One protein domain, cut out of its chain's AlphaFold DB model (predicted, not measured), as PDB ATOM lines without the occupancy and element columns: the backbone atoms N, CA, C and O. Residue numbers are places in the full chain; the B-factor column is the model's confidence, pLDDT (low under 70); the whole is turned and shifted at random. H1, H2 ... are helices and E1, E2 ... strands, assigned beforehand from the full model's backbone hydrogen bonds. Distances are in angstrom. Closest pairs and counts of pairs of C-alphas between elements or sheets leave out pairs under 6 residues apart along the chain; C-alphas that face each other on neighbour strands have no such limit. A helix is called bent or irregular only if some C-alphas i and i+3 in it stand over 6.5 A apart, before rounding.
ATOM      1  N   SER A  46     -19.945   0.915 -45.611       49.09
ATOM      2  CA  SER A  46     -19.895   0.218 -44.320       49.09
ATOM      3  C   SER A  46     -19.533   1.136 -43.146       49.09
ATOM      4  O   SER A  46     -19.999   0.885 -42.037       49.09
ATOM      5  N   SER A  47     -18.767   2.214 -43.370       53.81
ATOM      6  CA  SER A  47     -18.356   3.150 -42.309       53.81
ATOM      7  C   SER A  47     -19.477   4.076 -41.831       53.81
ATOM      8  O   SER A  47     -19.493   4.437 -40.663       53.81
ATOM      9  N   ASN A  48     -20.433   4.416 -42.704       68.19
ATOM     10  CA  ASN A  48     -21.497   5.393 -42.413       68.19
ATOM     11  C   ASN A  48     -22.837   4.727 -42.057       68.19
ATOM     12  O   ASN A  48     -23.852   5.393 -41.864       68.19
ATOM     13  N   LEU A  49     -22.882   3.395 -42.026       72.69
ATOM     14  CA  LEU A  49     -24.118   2.657 -41.794       72.69
ATOM     15  C   LEU A  49     -24.692   2.832 -40.378       72.69
ATOM     16  O   LEU A  49     -25.915   2.955 -40.268       72.69
ATOM     17  N   PRO A  50     -23.872   2.876 -39.307       75.69
ATOM     18  CA  PRO A  50     -24.368   3.233 -37.982       75.69
ATOM     19  C   PRO A  50     -25.059   4.601 -37.979       75.69
ATOM     20  O   PRO A  50     -26.145   4.711 -37.420       75.69
ATOM     21  N   ASP A  51     -24.504   5.591 -38.686       80.12
ATOM     22  CA  ASP A  51     -25.079   6.942 -38.780       80.12
ATOM     23  C   ASP A  51     -26.408   6.947 -39.541       80.12
ATOM     24  O   ASP A  51     -27.359   7.617 -39.145       80.12
ATOM     25  N   LEU A  52     -26.518   6.159 -40.615       80.88
ATOM     26  CA  LEU A  52     -27.766   6.021 -41.374       80.88
ATOM     27  C   LEU A  52     -28.865   5.315 -40.569       80.88
ATOM     28  O   LEU A  52     -30.038   5.701 -40.631       80.88
ATOM     29  N   LEU A  53     -28.500   4.283 -39.805       81.94
ATOM     30  CA  LEU A  53     -29.420   3.637 -38.874       81.94
ATOM     31  C   LEU A  53     -29.827   4.607 -37.763       81.94
ATOM     32  O   LEU A  53     -31.007   4.668 -37.432       81.94
ATOM     33  N   ASP A  54     -28.902   5.408 -37.237       84.75
ATOM     34  CA  ASP A  54     -29.199   6.388 -36.191       84.75
ATOM     35  C   ASP A  54     -30.113   7.520 -36.676       84.75
ATOM     36  O   ASP A  54     -31.076   7.896 -35.997       84.75
ATOM     37  N   ALA A  55     -29.884   8.003 -37.899       85.00
ATOM     38  CA  ALA A  55     -30.770   8.942 -38.573       85.00
ATOM     39  C   ALA A  55     -32.175   8.344 -38.755       85.00
ATOM     40  O   ALA A  55     -33.176   9.017 -38.515       85.00
ATOM     41  N   SER A  56     -32.260   7.055 -39.102       85.19
ATOM     42  CA  SER A  56     -33.539   6.346 -39.225       85.19
ATOM     43  C   SER A  56     -34.247   6.219 -37.873       85.19
ATOM     44  O   SER A  56     -35.448   6.473 -37.786       85.19
ATOM     45  N   VAL A  57     -33.523   5.898 -36.794       89.25
ATOM     46  CA  VAL A  57     -34.087   5.869 -35.434       89.25
ATOM     47  C   VAL A  57     -34.652   7.237 -35.060       89.25
ATOM     48  O   VAL A  57     -35.793   7.325 -34.606       89.25
ATOM     49  N   THR A  58     -33.886   8.300 -35.301       89.12
ATOM     50  CA  THR A  58     -34.310   9.677 -35.025       89.12
ATOM     51  C   THR A  58     -35.573  10.035 -35.810       89.12
ATOM     52  O   THR A  58     -36.524  10.543 -35.224       89.12
ATOM     53  N   ASN A  59     -35.634   9.691 -37.099       88.81
ATOM     54  CA  ASN A  59     -36.780   9.982 -37.960       88.81
ATOM     55  C   ASN A  59     -38.069   9.261 -37.516       88.81
ATOM     56  O   ASN A  59     -39.142   9.855 -37.493       88.81
ATOM     57  N   TYR A  60     -37.981   7.980 -37.140       86.94
ATOM     58  CA  TYR A  60     -39.168   7.186 -36.792       86.94
ATOM     59  C   TYR A  60     -39.612   7.314 -35.332       86.94
ATOM     60  O   TYR A  60     -40.798   7.156 -35.024       86.94
ATOM     61  N   PHE A  61     -38.669   7.527 -34.416       90.25
ATOM     62  CA  PHE A  61     -38.933   7.452 -32.981       90.25
ATOM     63  C   PHE A  61     -38.729   8.778 -32.256       90.25
ATOM     64  O   PHE A  61     -39.409   8.992 -31.250       90.25
ATOM     65  N   GLY A  62     -37.855   9.661 -32.747       89.50
ATOM     66  CA  GLY A  62     -37.537  10.937 -32.105       89.50
ATOM     67  C   GLY A  62     -37.346  10.799 -30.590       89.50
ATOM     68  O   GLY A  62     -36.738   9.839 -30.108       89.50
ATOM     69  N   ASP A  63     -37.980  11.694 -29.836       88.38
ATOM     70  CA  ASP A  63     -37.888  11.757 -28.368       88.38
ATOM     71  C   ASP A  63     -38.576  10.592 -27.639       88.38
ATOM     72  O   ASP A  63     -38.434  10.423 -26.429       88.38
ATOM     73  N   SER A  64     -39.341   9.758 -28.355       88.44
ATOM     74  CA  SER A  64     -39.957   8.565 -27.762       88.44
ATOM     75  C   SER A  64     -38.989   7.383 -27.649       88.44
ATOM     76  O   SER A  64     -39.328   6.382 -27.010       88.44
ATOM     77  N   CYS A  65     -37.798   7.485 -28.250       91.69
ATOM     78  CA  CYS A  65     -36.720   6.513 -28.112       91.69
ATOM     79  C   CYS A  65     -36.056   6.633 -26.736       91.69
ATOM     80  O   CYS A  65     -35.479   7.660 -26.395       91.69
ATOM     81  N   VAL A  66     -36.091   5.551 -25.961       92.31
ATOM     82  CA  VAL A  66     -35.508   5.493 -24.608       92.31
ATOM     83  C   VAL A  66     -34.216   4.684 -24.580       92.31
ATOM     84  O   VAL A  66     -33.330   4.950 -23.774       92.31
ATOM     85  N   LEU A  67     -34.085   3.706 -25.476       92.75
ATOM     86  CA  LEU A  67     -32.883   2.893 -25.626       92.75
ATOM     87  C   LEU A  67     -32.707   2.537 -27.098       92.75
ATOM     88  O   LEU A  67     -33.672   2.143 -27.754       92.75
ATOM     89  N   LYS A  68     -31.468   2.611 -27.582       93.94
ATOM     90  CA  LYS A  68     -31.058   2.072 -28.879       93.94
ATOM     91  C   LYS A  68     -29.867   1.137 -28.694       93.94
ATOM     92  O   LYS A  68     -28.924   1.474 -27.980       93.94
ATOM     93  N   ARG A  69     -29.910  -0.039 -29.318       92.12
ATOM     94  CA  ARG A  69     -28.819  -1.022 -29.308       92.12
ATOM     95  C   ARG A  69     -28.509  -1.445 -30.732       92.12
ATOM     96  O   ARG A  69     -29.333  -2.087 -31.378       92.12
ATOM     97  N   PHE A  70     -27.324  -1.074 -31.200       90.62
ATOM     98  CA  PHE A  70     -26.808  -1.494 -32.496       90.62
ATOM     99  C   PHE A  70     -26.171  -2.870 -32.383       90.62
ATOM    100  O   PHE A  70     -25.518  -3.183 -31.385       90.62
ATOM    101  N   GLY A  71     -26.334  -3.669 -33.427       84.25
ATOM    102  CA  GLY A  71     -25.695  -4.963 -33.518       84.25
ATOM    103  C   GLY A  71     -25.540  -5.416 -34.955       84.25
ATOM    104  O   GLY A  71     -26.101  -4.846 -35.893       84.25
ATOM    105  N   ILE A  72     -24.750  -6.468 -35.105       76.94
ATOM    106  CA  ILE A  72     -24.611  -7.208 -36.349       76.94
ATOM    107  C   ILE A  72     -25.043  -8.632 -36.029       76.94
ATOM    108  O   ILE A  72     -24.621  -9.200 -35.021       76.94
ATOM    109  N   THR A  73     -25.942  -9.192 -36.831       67.69
ATOM    110  CA  THR A  73     -26.342 -10.590 -36.669       67.69
ATOM    111  C   THR A  73     -25.184 -11.513 -37.045       67.69
ATOM    112  O   THR A  73     -24.290 -11.128 -37.799       67.69
ATOM    113  N   ALA A  74     -25.235 -12.776 -36.626       59.50
ATOM    114  CA  ALA A  74     -24.321 -13.816 -37.108       59.50
ATOM    115  C   ALA A  74     -24.311 -13.949 -38.647       59.50
ATOM    116  O   ALA A  74     -23.348 -14.434 -39.237       59.50
ATOM    117  N   LEU A  75     -25.372 -13.480 -39.311       57.38
ATOM    118  CA  LEU A  75     -25.490 -13.406 -40.763       57.38
ATOM    119  C   LEU A  75     -24.919 -12.111 -41.351       57.38
ATOM    120  O   LEU A  75     -25.197 -11.820 -42.508       57.38
ATOM    121  N   GLY A  76     -24.150 -11.319 -40.603       63.97
ATOM    122  CA  GLY A  76     -23.525 -10.085 -41.086       63.97
ATOM    123  C   GLY A  76     -24.514  -8.974 -41.448       63.97
ATOM    124  O   GLY A  76     -24.161  -8.072 -42.207       63.97
ATOM    125  N   GLN A  77     -25.759  -9.051 -40.966       69.69
ATOM    126  CA  GLN A  77     -26.774  -8.026 -41.187       69.69
ATOM    127  C   GLN A  77     -26.757  -7.029 -40.035       69.69
ATOM    128  O   GLN A  77     -26.789  -7.427 -38.872       69.69
ATOM    129  N   TYR A  78     -26.753  -5.740 -40.352       80.19
ATOM    130  CA  TYR A  78     -26.803  -4.697 -39.338       80.19
ATOM    131  C   TYR A  78     -28.236  -4.518 -38.853       80.19
ATOM    132  O   TYR A  78     -29.189  -4.606 -39.630       80.19
ATOM    133  N   TYR A  79     -28.399  -4.255 -37.567       83.56
ATOM    134  CA  TYR A  79     -29.691  -3.934 -36.986       83.56
ATOM    135  C   TYR A  79     -29.545  -2.925 -35.853       83.56
ATOM    136  O   TYR A  79     -28.476  -2.766 -35.258       83.56
ATOM    137  N   VAL A  80     -30.653  -2.268 -35.535       90.12
ATOM    138  CA  VAL A  80     -30.814  -1.482 -34.319       90.12
ATOM    139  C   VAL A  80     -32.118  -1.875 -33.636       90.12
ATOM    140  O   VAL A  80     -33.188  -1.869 -34.247       90.12
ATOM    141  N   LEU A  81     -32.015  -2.252 -32.365       88.69
ATOM    142  CA  LEU A  81     -33.154  -2.452 -31.476       88.69
ATOM    143  C   LEU A  81     -33.472  -1.127 -30.793       88.69
ATOM    144  O   LEU A  81     -32.581  -0.496 -30.231       88.69
ATOM    145  N   VAL A  82     -34.735  -0.718 -30.839       93.50
ATOM    146  CA  VAL A  82     -35.220   0.555 -30.309       93.50
ATOM    147  C   VAL A  82     -36.324   0.297 -29.296       93.50
ATOM    148  O   VAL A  82     -37.395  -0.203 -29.646       93.50
ATOM    149  N   VAL A  83     -36.095   0.685 -28.047       94.00
ATOM    150  CA  VAL A  83     -37.137   0.706 -27.019       94.00
ATOM    151  C   VAL A  83     -37.839   2.055 -27.075       94.00
ATOM    152  O   VAL A  83     -37.239   3.101 -26.827       94.00
ATOM    153  N   LYS A  84     -39.130   2.018 -27.398       93.88
ATOM    154  CA  LYS A  84     -40.008   3.180 -27.520       93.88
ATOM    155  C   LYS A  84     -40.935   3.284 -26.311       93.88
ATOM    156  O   LYS A  84     -41.624   2.310 -25.996       93.88
ATOM    157  N   LYS A  85     -41.031   4.468 -25.699       93.19
ATOM    158  CA  LYS A  85     -42.058   4.795 -24.694       93.19
ATOM    159  C   LYS A  85     -43.409   5.034 -25.369       93.19
ATOM    160  O   LYS A  85     -43.506   5.775 -26.348       93.19
ATOM    161  N   ARG A  86     -44.476   4.428 -24.847       89.81
ATOM    162  CA  ARG A  86     -45.842   4.659 -25.342       89.81
ATOM    163  C   ARG A  86     -46.511   5.823 -24.614       89.81
ATOM    164  O   ARG A  86     -46.241   6.071 -23.443       89.81
ATOM    165  N   MET A  87     -47.457   6.476 -25.292       82.31
ATOM    166  CA  MET A  87     -48.246   7.567 -24.705       82.31
ATOM    167  C   MET A  87     -49.091   7.109 -23.507       82.31
ATOM    168  O   MET A  87     -49.188   7.833 -22.527       82.31
ATOM    169  N   MET A  88     -49.648   5.891 -23.548       83.19
ATOM    170  CA  MET A  88     -50.472   5.333 -22.460       83.19
ATOM    171  C   MET A  88     -49.662   4.543 -21.417       83.19
ATOM    172  O   MET A  88     -50.205   3.683 -20.731       83.19
ATOM    173  N   GLY A  89     -48.357   4.808 -21.311       85.25
ATOM    174  CA  GLY A  89     -47.457   4.081 -20.417       85.25
ATOM    175  C   GLY A  89     -46.938   2.761 -20.997       85.25
ATOM    176  O   GLY A  89     -47.462   2.215 -21.972       85.25
ATOM    177  N   GLY A  90     -45.851   2.272 -20.399       90.31
ATOM    178  CA  GLY A  90     -45.125   1.090 -20.856       90.31
ATOM    179  C   GLY A  90     -44.228   1.334 -22.074       90.31
ATOM    180  O   GLY A  90     -44.182   2.423 -22.661       90.31
ATOM    181  N   TYR A  91     -43.505   0.282 -22.443       91.75
ATOM    182  CA  TYR A  91     -42.465   0.297 -23.464       91.75
ATOM    183  C   TYR A  91     -42.705  -0.796 -24.503       91.75
ATOM    184  O   TYR A  91     -43.333  -1.818 -24.229       91.75
ATOM    185  N   THR A  92     -42.229  -0.562 -25.722       86.25
ATOM    186  CA  THR A  92     -42.237  -1.553 -26.807       86.25
ATOM    187  C   THR A  92     -40.897  -1.557 -27.507       86.25
ATOM    188  O   THR A  92     -40.359  -0.486 -27.789       86.25
ATOM    189  N   THR A  93     -40.411  -2.739 -27.857       82.81
ATOM    190  CA  THR A  93     -39.173  -2.921 -28.603       82.81
ATOM    191  C   THR A  93     -39.488  -3.071 -30.085       82.81
ATOM    192  O   THR A  93     -40.337  -3.869 -30.494       82.81
ATOM    193  N   ASN A  94     -38.804  -2.272 -30.889       85.25
ATOM    194  CA  ASN A  94     -38.866  -2.281 -32.339       85.25
ATOM    195  C   ASN A  94     -37.477  -2.587 -32.889       85.25
ATOM    196  O   ASN A  94     -36.478  -2.386 -32.204       85.25
ATOM    197  N   MET A  95     -37.407  -3.054 -34.123       84.00
ATOM    198  CA  MET A  95     -36.155  -3.339 -34.804       84.00
ATOM    199  C   MET A  95     -36.163  -2.707 -36.187       84.00
ATOM    200  O   MET A  95     -37.129  -2.859 -36.932       84.00
ATOM    201  N   ILE A  96     -35.073  -2.028 -36.521       83.62
ATOM    202  CA  ILE A  96     -34.754  -1.607 -37.885       83.62
ATOM    203  C   ILE A  96     -33.555  -2.436 -38.332       83.62
ATOM    204  O   ILE A  96     -32.598  -2.594 -37.573       83.62
ATOM    205  N   THR A  97     -33.590  -2.965 -39.549       78.19
ATOM    206  CA  THR A  97     -32.460  -3.691 -40.132       78.19
ATOM    207  C   THR A  97     -31.880  -2.958 -41.324       78.19
ATOM    208  O   THR A  97     -32.575  -2.223 -42.022       78.19
ATOM    209  N   ALA A  98     -30.593  -3.178 -41.574       70.25
ATOM    210  CA  ALA A  98     -29.921  -2.727 -42.774       70.25
ATOM    211  C   ALA A  98     -29.132  -3.864 -43.428       70.25
ATOM    212  O   ALA A  98     -28.410  -4.613 -42.766       70.25
ATOM    213  N   ASN A  99     -29.270  -3.991 -44.748       67.12
ATOM    214  CA  ASN A  99     -28.540  -4.966 -45.553       67.12
ATOM    215  C   ASN A  99     -27.725  -4.243 -46.629       67.12
ATOM    216  O   ASN A  99     -28.272  -3.452 -47.393       67.12
ATOM    217  N   MET A 100     -26.425  -4.541 -46.688       63.38
ATOM    218  CA  MET A 100     -25.464  -3.897 -47.592       63.38
ATOM    219  C   MET A 100     -24.900  -4.833 -48.666       63.38
ATOM    220  O   MET A 100     -24.052  -4.413 -49.443       63.38
ATOM    221  N   ARG A 101     -25.328  -6.103 -48.709       53.72
ATOM    222  CA  ARG A 101     -24.668  -7.140 -49.525       53.72
ATOM    223  C   ARG A 101     -24.912  -6.994 -51.027       53.72
ATOM    224  O   ARG A 101     -23.968  -7.123 -51.793       53.72
ATOM    225  N   ASN A 102     -26.152  -6.710 -51.433       51.44
ATOM    226  CA  ASN A 102     -26.534  -6.655 -52.856       51.44
ATOM    227  C   ASN A 102     -27.085  -5.282 -53.260       51.44
ATOM    228  O   ASN A 102     -26.715  -4.734 -54.293       51.44
ATOM    229  N   ARG A 103     -27.967  -4.708 -52.433       54.88
ATOM    230  CA  ARG A 103     -28.497  -3.349 -52.581       54.88
ATOM    231  C   ARG A 103     -28.661  -2.755 -51.183       54.88
ATOM    232  O   ARG A 103     -29.386  -3.367 -50.398       54.88
ATOM    233  N   PRO A 104     -28.020  -1.612 -50.872       64.50
ATOM    234  CA  PRO A 104     -28.216  -0.932 -49.600       64.50
ATOM    235  C   PRO A 104     -29.705  -0.698 -49.354       64.50
ATOM    236  O   PRO A 104     -30.393  -0.087 -50.172       64.50
ATOM    237  N   PHE A 105     -30.201  -1.229 -48.247       73.94
ATOM    238  CA  PHE A 105     -31.589  -1.098 -47.834       73.94
ATOM    239  C   PHE A 105     -31.645  -0.943 -46.321       73.94
ATOM    240  O   PHE A 105     -30.947  -1.668 -45.611       73.94
ATOM    241  N   ILE A 106     -32.495  -0.029 -45.857       76.19
ATOM    242  CA  ILE A 106     -32.862   0.146 -44.452       76.19
ATOM    243  C   ILE A 106     -34.356  -0.140 -44.342       76.19
ATOM    244  O   ILE A 106     -35.146   0.376 -45.133       76.19
ATOM    245  N   SER A 107     -34.728  -0.988 -43.392       71.69
ATOM    246  CA  SER A 107     -36.112  -1.384 -43.186       71.69
ATOM    247  C   SER A 107     -36.927  -0.294 -42.497       71.69
ATOM    248  O   SER A 107     -36.410   0.530 -41.744       71.69
ATOM    249  N   GLU A 108     -38.240  -0.354 -42.673       76.56
ATOM    250  CA  GLU A 108     -39.154   0.303 -41.745       76.56
ATOM    251  C   GLU A 108     -39.070  -0.382 -40.369       76.56
ATOM    252  O   GLU A 108     -38.690  -1.562 -40.290       76.56
ATOM    253  N   PRO A 109     -39.414   0.315 -39.273       78.94
ATOM    254  CA  PRO A 109     -39.350  -0.283 -37.952       78.94
ATOM    255  C   PRO A 109     -40.395  -1.387 -37.762       78.94
ATOM    256  O   PRO A 109     -41.597  -1.165 -37.894       78.94
ATOM    257  N   MET A 110     -39.936  -2.574 -37.370       77.62
ATOM    258  CA  MET A 110     -40.782  -3.718 -37.038       77.62
ATOM    259  C   MET A 110     -40.947  -3.831 -35.525       77.62
ATOM    260  O   MET A 110     -39.961  -3.966 -34.802       77.62
ATOM    261  N   LYS A 111     -42.183  -3.838 -35.029       79.00
ATOM    262  CA  LYS A 111     -42.458  -4.123 -33.616       79.00
ATOM    263  C   LYS A 111     -42.216  -5.605 -33.328       79.00
ATOM    264  O   LYS A 111     -42.816  -6.458 -33.973       79.00
ATOM    265  N   ILE A 112     -41.374  -5.903 -32.340       71.94
ATOM    266  CA  ILE A 112     -40.958  -7.279 -32.015       71.94
ATOM    267  C   ILE A 112     -41.289  -7.714 -30.590       71.94
ATOM    268  O   ILE A 112     -41.018  -8.851 -30.214       71.94
ATOM    269  N   SER A 113     -41.876  -6.825 -29.794       74.88
ATOM    270  CA  SER A 113     -42.309  -7.146 -28.439       74.88
ATOM    271  C   SER A 113     -43.706  -6.608 -28.142       74.88
ATOM    272  O   SER A 113     -44.181  -5.649 -28.759       74.88
ATOM    273  N   GLY A 114     -44.361  -7.223 -27.156       75.19
ATOM    274  CA  GLY A 114     -45.559  -6.682 -26.519       75.19
ATOM    275  C   GLY A 114     -45.264  -5.435 -25.676       75.19
ATOM    276  O   GLY A 114     -44.166  -4.879 -25.717       75.19
ATOM    277  N   ILE A 115     -46.272  -4.987 -24.925       82.31
ATOM    278  CA  ILE A 115     -46.105  -3.925 -23.924       82.31
ATOM    279  C   ILE A 115     -45.316  -4.508 -22.752       82.31
ATOM    280  O   ILE A 115     -45.658  -5.587 -22.281       82.31
ATOM    281  N   GLN A 116     -44.280  -3.799 -22.318       87.00
ATOM    282  CA  GLN A 116     -43.341  -4.238 -21.286       87.00
ATOM    283  C   GLN A 116     -43.007  -3.091 -20.326       87.00
ATOM    284  O   GLN A 116     -43.221  -1.913 -20.647       87.00
ATOM    285  N   THR A 117     -42.455  -3.429 -19.162       92.06
ATOM    286  CA  THR A 117     -41.739  -2.471 -18.303       92.06
ATOM    287  C   THR A 117     -40.392  -2.080 -18.927       92.06
ATOM    288  O   THR A 117     -39.966  -2.653 -19.933       92.06
ATOM    289  N   LEU A 118     -39.721  -1.058 -18.383       92.69
ATOM    290  CA  LEU A 118     -38.424  -0.631 -18.924       92.69
ATOM    291  C   LEU A 118     -37.354  -1.701 -18.680       92.69
ATOM    292  O   LEU A 118     -36.499  -1.935 -19.532       92.69
ATOM    293  N   GLU A 119     -37.417  -2.345 -17.522       92.12
ATOM    294  CA  GLU A 119     -36.520  -3.404 -17.074       92.12
ATOM    295  C   GLU A 119     -36.674  -4.644 -17.961       92.12
ATOM    296  O   GLU A 119     -35.685  -5.122 -18.517       92.12
ATOM    297  N   GLU A 120     -37.913  -5.086 -18.200       79.44
ATOM    298  CA  GLU A 120     -38.216  -6.189 -19.124       79.44
ATOM    299  C   GLU A 120     -37.739  -5.893 -20.549       79.44
ATOM    300  O   GLU A 120     -37.205  -6.776 -21.222       79.44
ATOM    301  N   ALA A 121     -37.906  -4.651 -21.017       81.12
ATOM    302  CA  ALA A 121     -37.453  -4.252 -22.342       81.12
ATOM    303  C   ALA A 121     -35.919  -4.285 -22.458       81.12
ATOM    304  O   ALA A 121     -35.398  -4.731 -23.480       81.12
ATOM    305  N   LYS A 122     -35.187  -3.858 -21.418       89.81
ATOM    306  CA  LYS A 122     -33.716  -3.946 -21.371       89.81
ATOM    307  C   LYS A 122     -33.244  -5.398 -21.393       89.81
ATOM    308  O   LYS A 122     -32.426  -5.747 -22.240       89.81
ATOM    309  N   GLU A 123     -33.813  -6.247 -20.540       82.44
ATOM    310  CA  GLU A 123     -33.476  -7.675 -20.490       82.44
ATOM    311  C   GLU A 123     -33.808  -8.379 -21.816       82.44
ATOM    312  O   GLU A 123     -33.060  -9.227 -22.306       82.44
ATOM    313  N   PHE A 124     -34.934  -8.023 -22.440       76.62
ATOM    314  CA  PHE A 124     -35.301  -8.524 -23.761       76.62
ATOM    315  C   PHE A 124     -34.287  -8.105 -24.834       76.62
ATOM    316  O   PHE A 124     -33.870  -8.944 -25.633       76.62
ATOM    317  N   VAL A 125     -33.864  -6.836 -24.846       81.31
ATOM    318  CA  VAL A 125     -32.854  -6.325 -25.786       81.31
ATOM    319  C   VAL A 125     -31.518  -7.039 -25.607       81.31
ATOM    320  O   VAL A 125     -30.918  -7.426 -26.609       81.31
ATOM    321  N   GLU A 126     -31.058  -7.251 -24.375       83.25
ATOM    322  CA  GLU A 126     -29.806  -7.969 -24.098       83.25
ATOM    323  C   GLU A 126     -29.873  -9.420 -24.580       83.25
ATOM    324  O   GLU A 126     -29.075  -9.823 -25.427       83.25
ATOM    325  N   ARG A 127     -30.899 -10.173 -24.161       74.31
ATOM    326  CA  ARG A 127     -31.081 -11.571 -24.587       74.31
ATOM    327  C   ARG A 127     -31.197 -11.711 -26.100       74.31
ATOM    328  O   ARG A 127     -30.640 -12.648 -26.679       74.31
ATOM    329  N   LEU A 128     -31.924 -10.805 -26.754       72.06
ATOM    330  CA  LEU A 128     -32.075 -10.826 -28.205       72.06
ATOM    331  C   LEU A 128     -30.762 -10.473 -28.907       72.06
ATOM    332  O   LEU A 128     -30.417 -11.131 -29.885       72.06
ATOM    333  N   THR A 129     -30.012  -9.493 -28.397       77.44
ATOM    334  CA  THR A 129     -28.694  -9.122 -28.932       77.44
ATOM    335  C   THR A 129     -27.743 -10.315 -28.885       77.44
ATOM    336  O   THR A 129     -27.160 -10.671 -29.909       77.44
ATOM    337  N   ASP A 130     -27.657 -10.984 -27.734       74.31
ATOM    338  CA  ASP A 130     -26.816 -12.167 -27.554       74.31
ATOM    339  C   ASP A 130     -27.252 -13.308 -28.474       74.31
ATOM    340  O   ASP A 130     -26.427 -13.971 -29.097       74.31
ATOM    341  N   THR A 131     -28.561 -13.526 -28.604       64.19
ATOM    342  CA  THR A 131     -29.105 -14.572 -29.477       64.19
ATOM    343  C   THR A 131     -28.792 -14.302 -30.948       64.19
ATOM    344  O   THR A 131     -28.383 -15.215 -31.658       64.19
ATOM    345  N   LEU A 132     -28.943 -13.055 -31.406       63.00
ATOM    346  CA  LEU A 132     -28.663 -12.664 -32.788       63.00
ATOM    347  C   LEU A 132     -27.164 -12.673 -33.113       63.00
ATOM    348  O   LEU A 132     -26.805 -12.874 -34.274       63.00
ATOM    349  N   ALA A 133     -26.303 -12.450 -32.116       67.06
ATOM    350  CA  ALA A 133     -24.849 -12.482 -32.262       67.06
ATOM    351  C   ALA A 133     -24.268 -13.910 -32.245       67.06
ATOM    352  O   ALA A 133     -23.188 -14.137 -32.788       67.06
ATOM    353  N   LYS A 134     -24.971 -14.889 -31.655       61.97
ATOM    354  CA  LYS A 134     -24.513 -16.285 -31.598       61.97
ATOM    355  C   LYS A 134     -24.468 -16.921 -32.990       61.97
ATOM    356  O   LYS A 134     -25.495 -17.157 -33.624       61.97
TER     357      LYS A 134
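What this domain is: This is residues 46 to 134 of the 271 residues of an uncharacterized protein of Diploscapter pachys (UniProt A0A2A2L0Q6). A twisted sheet of three antiparallel strands is the middle layer between two helices, H1 over one face and H2 over the other, both running along the strands. After E3, residues 100 to 117 fold back beside this edge strand before H2. The printed part has 89 residues, with two named helices and three named strands in the order H1 E1 E2 E3 H2; the class is mixed, helices and strands. The sheet's order is E1 E2 E3, a meander, each strand the antiparallel neighbour of the one before. The whole is compact, with a radius of gyration of the C-alphas of 12.8 A and spans of 40 by 29 by 17 A.

Where its parts are: E1 is residues 65 to 72, 20.1 A; E2 is 78 to 85, 23.2 A; E3 is 91 to 99, 26.6 A. H1, residues 49 to 64, begins at C-alpha (-24.118, 2.657, -41.794) and measures 22.0 A. It has a kink of 58 degrees near residue 58 and is irregular, with C-alphas 60 and 63 9.7 A apart. H2, residues 118 to 133, measures 22.4 A and ends at C-alpha (-24.849, -12.482, -32.262).

How they stand to each other: In the hairpin E1 and E2, N 69 and O 81 are 2.9 A apart. In the hairpin E2 and E3, N 82 and O 94 are 2.8 A apart. H1 is on the sheet at a height of 8.8 A, over E2 and E3 and only just not over E1, on which 2 of its C-alphas fall; its closest C-alphas to E2 are Ser 64 and Lys 85, 5.3 A. H2, on the opposite face, has a height of 9.1 A over the sheet and lies over E2; their closest C-alphas are Val 83 and Ala 121, 6.8 A. H1 and H2 are apart. Every O i to N i+4 pair is within hydrogen-bond range in H2, and 10 of 12 in H1.

The domain as a whole: The C-alphas farthest apart are Met 88 and Asn 102, 40.5 A. The printed part has no cut. The link E3 to H2 is long, 18 residues; residues 105 to 106 and 110 to 111 pair antiparallel with 98 to 99 and 94 to 95 of E3. The mean pLDDT of the printed part is 79.3; residues 46 to 48, 73 to 77, 99 to 104 and 131 to 134 are under 70.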